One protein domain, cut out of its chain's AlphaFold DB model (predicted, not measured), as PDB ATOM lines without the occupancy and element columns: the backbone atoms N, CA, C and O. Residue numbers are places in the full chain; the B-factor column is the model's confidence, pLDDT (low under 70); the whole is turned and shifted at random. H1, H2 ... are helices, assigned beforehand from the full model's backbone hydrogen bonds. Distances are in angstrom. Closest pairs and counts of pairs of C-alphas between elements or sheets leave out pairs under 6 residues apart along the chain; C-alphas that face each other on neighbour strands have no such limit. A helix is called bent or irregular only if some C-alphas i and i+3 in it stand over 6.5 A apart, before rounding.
ATOM      1  N   TYR A  30     127.466 122.967 159.880       98.44
ATOM      2  CA  TYR A  30     128.552 123.543 159.082       98.44
ATOM      3  C   TYR A  30     129.663 122.531 158.785       98.44
ATOM      4  O   TYR A  30     129.944 122.238 157.626       98.44
ATOM      5  N   ALA A  31     130.238 121.924 159.825       97.44
ATOM      6  CA  ALA A  31     131.341 120.976 159.678       97.44
ATOM      7  C   ALA A  31     130.957 119.705 158.896       97.44
ATOM      8  O   ALA A  31     131.815 119.089 158.273       97.44
ATOM      9  N   GLN A  32     129.680 119.315 158.923       97.12
ATOM     10  CA  GLN A  32     129.191 118.099 158.273       97.12
ATOM     11  C   GLN A  32     128.794 118.350 156.813       97.12
ATOM     12  O   GLN A  32     129.230 117.629 155.924       97.12
ATOM     13  N   CYS A  33     127.994 119.385 156.559       97.88
ATOM     14  CA  CYS A  33     127.360 119.614 155.261       97.88
ATOM     15  C   CYS A  33     128.001 120.746 154.449       97.88
ATOM     16  O   CYS A  33     127.837 120.795 153.232       97.88
ATOM     17  N   PHE A  34     128.681 121.691 155.104       98.19
ATOM     18  CA  PHE A  34     129.058 122.973 154.498       98.19
ATOM     19  C   PHE A  34     130.539 123.339 154.672       98.19
ATOM     20  O   PHE A  34     130.917 124.464 154.359       98.19
ATOM     21  N   TRP A  35     131.383 122.397 155.108       96.50
ATOM     22  CA  TRP A  35     132.800 122.612 155.447       96.50
ATOM     23  C   TRP A  35     133.640 123.226 154.317       96.50
ATOM     24  O   TRP A  35     134.673 123.839 154.574       96.50
ATOM     25  N   SER A  36     133.213 123.038 153.068       95.94
ATOM     26  CA  SER A  36     133.869 123.537 151.859       95.94
ATOM     27  C   SER A  36     133.457 124.962 151.469       95.94
ATOM     28  O   SER A  36     134.055 125.547 150.567       95.94
ATOM     29  N   TYR A  37     132.449 125.531 152.133       96.31
ATOM     30  CA  TYR A  37     132.032 126.920 151.958       96.31
ATOM     31  C   TYR A  37     132.694 127.815 153.003       96.31
ATOM     32  O   TYR A  37     133.450 127.359 153.852       96.31
ATOM     33  N   ARG A  38     132.444 129.123 152.924       96.25
ATOM     34  CA  ARG A  38     132.877 130.052 153.968       96.25
ATOM     35  C   ARG A  38     131.925 129.985 155.161       96.25
ATOM     36  O   ARG A  38     130.712 130.018 154.970       96.25
ATOM     37  N   GLU A  39     132.470 129.979 156.372       94.00
ATOM     38  CA  GLU A  39     131.683 129.963 157.617       94.00
ATOM     39  C   GLU A  39     130.850 131.238 157.805       94.00
ATOM     40  O   GLU A  39     129.750 131.202 158.352       94.00
ATOM     41  N   ASP A  40     131.340 132.361 157.280       94.94
ATOM     42  CA  ASP A  40     130.666 133.659 157.300       94.94
ATOM     43  C   ASP A  40     129.728 133.883 156.102       94.94
ATOM     44  O   ASP A  40     129.280 135.006 155.863       94.94
ATOM     45  N   LEU A  41     129.411 132.832 155.334       97.06
ATOM     46  CA  LEU A  41     128.469 132.930 154.225       97.06
ATOM     47  C   LEU A  41     127.093 133.376 154.735       97.06
ATOM     48  O   LEU A  41     126.393 132.651 155.442       97.06
ATOM     49  N   GLU A  42     126.667 134.559 154.304       97.38
ATOM     50  CA  GLU A  42     125.341 135.060 154.641       97.38
ATOM     51  C   GLU A  42     124.253 134.202 153.982       97.38
ATOM     52  O   GLU A  42     124.190 134.097 152.752       97.38
ATOM     53  N   ILE A  43     123.373 133.618 154.799       98.12
ATOM     54  CA  ILE A  43     122.196 132.877 154.338       98.12
ATOM     55  C   ILE A  43     121.017 133.845 154.200       98.12
ATOM     56  O   ILE A  43     120.437 134.298 155.196       98.12
ATOM     57  N   THR A  44     120.697 134.159 152.945       97.56
ATOM     58  CA  THR A  44     119.514 134.904 152.497       97.56
ATOM     59  C   THR A  44     118.398 133.935 152.091       97.56
ATOM     60  O   THR A  44     118.624 132.729 151.977       97.56
ATOM     61  N   GLU A  45     117.189 134.448 151.846       96.19
ATOM     62  CA  GLU A  45     116.042 133.621 151.443       96.19
ATOM     63  C   GLU A  45     116.320 132.805 150.166       96.19
ATOM     64  O   GLU A  45     116.015 131.616 150.096       96.19
ATOM     65  N   GLU A  46     117.013 133.404 149.199       97.38
ATOM     66  CA  GLU A  46     117.413 132.768 147.937       97.38
ATOM     67  C   GLU A  46     118.378 131.587 148.129       97.38
ATOM     68  O   GLU A  46     118.500 130.729 147.255       97.38
ATOM     69  N   LYS A  47     119.064 131.518 149.277       98.25
ATOM     70  CA  LYS A  47     120.004 130.441 149.622       98.25
ATOM     71  C   LYS A  47     119.369 129.332 150.457       98.25
ATOM     72  O   LYS A  47     120.029 128.329 150.720       98.25
ATOM     73  N   ILE A  48     118.095 129.441 150.834       98.12
ATOM     74  CA  ILE A  48     117.382 128.353 151.522       98.12
ATOM     75  C   ILE A  48     117.436 127.035 150.717       98.12
ATOM     76  O   ILE A  48     117.755 126.006 151.318       98.12
ATOM     77  N   PRO A  49     117.251 127.017 149.378       98.31
ATOM     78  CA  PRO A  49     117.405 125.793 148.585       98.31
ATOM     79  C   PRO A  49     118.801 125.162 148.679       98.31
ATOM     80  O   PRO A  49     118.928 123.938 148.670       98.31
ATOM     81  N   PHE A  50     119.848 125.980 148.808       98.19
ATOM     82  CA  PHE A  50     121.217 125.506 149.008       98.19
ATOM     83  C   PHE A  50     121.375 124.792 150.360       98.19
ATOM     84  O   PHE A  50     121.917 123.687 150.407       98.19
ATOM     85  N   VAL A  51     120.836 125.375 151.436       98.56
ATOM     86  CA  VAL A  51     120.852 124.761 152.775       98.56
ATOM     87  C   VAL A  51     120.061 123.450 152.776       98.56
ATOM     88  O   VAL A  51     120.559 122.435 153.255       98.56
ATOM     89  N   ILE A  52     118.863 123.436 152.178       98.69
ATOM     90  CA  ILE A  52     118.036 122.225 152.043       98.69
ATOM     91  C   ILE A  52     118.810 121.112 151.335       98.69
ATOM     92  O   ILE A  52     118.771 119.968 151.788       98.69
ATOM     93  N   ARG A  53     119.511 121.431 150.239       98.50
ATOM     94  CA  ARG A  53     120.287 120.443 149.485       98.50
ATOM     95  C   ARG A  53     121.383 119.824 150.351       98.50
ATOM     96  O   ARG A  53     121.391 118.607 150.505       98.50
ATOM     97  N   GLY A  54     122.222 120.644 150.989       98.19
ATOM     98  CA  GLY A  54     123.305 120.139 151.844       98.19
ATOM     99  C   GLY A  54     122.799 119.291 153.017       98.19
ATOM    100  O   GLY A  54     123.365 118.246 153.322       98.19
ATOM    101  N   LEU A  55     121.679 119.679 153.636       98.69
ATOM    102  CA  LEU A  55     121.054 118.898 154.709       98.69
ATOM    103  C   LEU A  55     120.504 117.543 154.238       98.69
ATOM    104  O   LEU A  55     120.516 116.588 155.013       98.69
ATOM    105  N   ARG A  56     119.996 117.456 153.004       98.31
ATOM    106  CA  ARG A  56     119.472 116.205 152.432       98.31
ATOM    107  C   ARG A  56     120.572 115.255 151.977       98.31
ATOM    108  O   ARG A  56     120.383 114.050 152.102       98.31
ATOM    109  N   GLU A  57     121.658 115.792 151.435       97.88
ATOM    110  CA  GLU A  57     122.787 115.008 150.925       97.88
ATOM    111  C   GLU A  57     123.635 114.472 152.083       97.88
ATOM    112  O   GLU A  57     123.833 113.265 152.194       97.88
ATOM    113  N   GLU A  58     124.035 115.348 153.008       97.69
ATOM    114  CA  GLU A  58     125.070 115.023 153.995       97.69
ATOM    115  C   GLU A  58     124.579 115.087 155.445       97.69
ATOM    116  O   GLU A  58     125.251 114.595 156.346       97.69
ATOM    117  N   GLY A  59     123.398 115.654 155.718       97.19
ATOM    118  CA  GLY A  59     122.922 115.948 157.080       97.19
ATOM    119  C   GLY A  59     122.373 114.756 157.874       97.19
ATOM    120  O   GLY A  59     121.978 114.908 159.036       97.19
ATOM    121  N   GLY A  60     122.319 113.566 157.270       97.81
ATOM    122  CA  GLY A  60     121.743 112.367 157.879       97.81
ATOM    123  C   GLY A  60     120.279 112.553 158.304       97.81
ATOM    124  O   GLY A  60     119.550 113.392 157.774       97.81
ATOM    125  N   LEU A  61     119.821 111.781 159.296       98.25
ATOM    126  CA  LEU A  61     118.422 111.838 159.744       98.25
ATOM    127  C   LEU A  61     118.046 113.196 160.360       98.25
ATOM    128  O   LEU A  61     116.927 113.672 160.165       98.25
ATOM    129  N   ALA A  62     118.959 113.812 161.117       98.19
ATOM    130  CA  ALA A  62     118.714 115.104 161.751       98.19
ATOM    131  C   ALA A  62     118.578 116.216 160.700       98.19
ATOM    132  O   ALA A  62     117.578 116.935 160.703       98.19
ATOM    133  N   GLY A  63     119.516 116.295 159.751       98.44
ATOM    134  CA  GLY A  63     119.460 117.264 158.661       98.44
ATOM    135  C   GLY A  63     118.246 117.057 157.759       98.44
ATOM    136  O   GLY A  63     117.558 118.022 157.437       98.44
ATOM    137  N   TYR A  64     117.890 115.805 157.446       98.12
ATOM    138  CA  TYR A  64     116.698 115.502 156.649       98.12
ATOM    139  C   TYR A  64     115.404 116.036 157.288       98.12
ATOM    140  O   TYR A  64     114.538 116.569 156.593       98.12
ATOM    141  N   ARG A  65     115.269 115.944 158.619       98.38
ATOM    142  CA  ARG A  65     114.109 116.486 159.351       98.38
ATOM    143  C   ARG A  65     114.053 118.011 159.292       98.38
ATOM    144  O   ARG A  65     112.984 118.558 159.039       98.38
ATOM    145  N   VAL A  66     115.192 118.681 159.460       98.38
ATOM    146  CA  VAL A  66     115.282 120.146 159.342       98.38
ATOM    147  C   VAL A  66     114.969 120.596 157.913       98.38
ATOM    148  O   VAL A  66     114.196 121.527 157.710       98.38
ATOM    149  N   ALA A  67     115.489 119.890 156.907       98.38
ATOM    150  CA  ALA A  67     115.183 120.154 155.506       98.38
ATOM    151  C   ALA A  67     113.685 120.005 155.194       98.38
ATOM    152  O   ALA A  67     113.154 120.754 154.380       98.38
ATOM    153  N   ALA A  68     112.991 119.057 155.834       97.88
ATOM    154  CA  ALA A  68     111.547 118.898 155.683       97.88
ATOM    155  C   ALA A  68     110.754 120.055 156.313       97.88
ATOM    156  O   ALA A  68     109.719 120.439 155.772       97.88
ATOM    157  N   GLU A  69     111.227 120.619 157.427       96.62
ATOM    158  CA  GLU A  69     110.631 121.819 158.025       96.62
ATOM    159  C   GLU A  69     110.857 123.055 157.144       96.62
ATOM    160  O   GLU A  69     109.925 123.819 156.928       96.62
ATOM    161  N   LEU A  70     112.042 123.195 156.543       97.06
ATOM    162  CA  LEU A  70     112.367 124.275 155.601       97.06
ATOM    163  C   LEU A  70     111.574 124.236 154.282       97.06
ATOM    164  O   LEU A  70     111.614 125.207 153.532       97.06
ATOM    165  N   CYS A  71     110.903 123.129 153.958       94.38
ATOM    166  CA  CYS A  71     110.057 123.010 152.764       94.38
ATOM    167  C   CYS A  71     108.581 123.351 153.011       94.38
ATOM    168  O   CYS A  71     107.792 123.248 152.070       94.38
ATOM    169  N   ARG A  72     108.204 123.669 154.251       86.00
ATOM    170  CA  ARG A  72     106.857 124.142 154.583       86.00
ATOM    171  C   ARG A  72     106.726 125.632 154.276       86.00
ATOM    172  O   ARG A  72     105.583 126.000 153.944       86.00
TER     173      ARG A  72
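What this domain is: This is residues 30 to 72 of the 72 residues of an uncharacterized protein of Verrucomicrobia bacterium (UniProt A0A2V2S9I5). Two helices, H2 and H3, form a helical hairpin, side by side and running opposite ways, and the single turn of H1 packs on H2 near its last residues. From H1 the link of residues 35 to 44 bows out in a wide arc and comes back to the first residue of H2, with an open space in the backbone between arc and helix. The printed part has 43 residues with three named helices, in the order H1, H2, H3, and no named strand; the class is all helix. The whole is compact, with a radius of gyration of the C-alphas of 10.0 A, and flat, spanning 24 by 21 by 11 A.

Where its parts are: H1 is residues 30 to 34, beginning at C-alpha 30 (128.552, 123.543, 159.082); it is neither bent nor irregular, but only just: C-alphas 31 and 34 are 6.0 A apart. H2, residues 45 to 57, is the longest helix, 19.8 A from first to last C-alpha, beginning at C-alpha 45 (116.042, 133.621, 151.443). It is irregular: C-alphas 46 and 49 are 7.0 A apart. H3, residues 60 to 69, is 14.6 A long and ends at C-alpha 69 (110.631, 121.819, 158.025).

How they stand to each other: H2 touches H1 with residues 54 to 57 alone; their closest C-alphas, of Cys 33 and Gly 54, are 5.3 A apart. H2 touches H3 with residues 51 to 56 alone; their closest C-alphas, of Leu 55 and Gly 63, are 4.6 A apart. This hairpin has a shallow tilt of 31 degrees, opposite ways. H1 and H3 are apart. In H1 and H3 every O i to N i+4 pair is within hydrogen-bond range; in H2, 7 of 9 are.

The domain as a whole: The C-alphas farthest apart, of Ser 36 and Arg 72, are 27.2 A from each other. The printed part has no cut and ends at the chain's last residue. The link from H1 to H2 is short, the link from H2 to H3 tight. Mean pLDDT of the printed part is 97.2, and no printed residue is under 70.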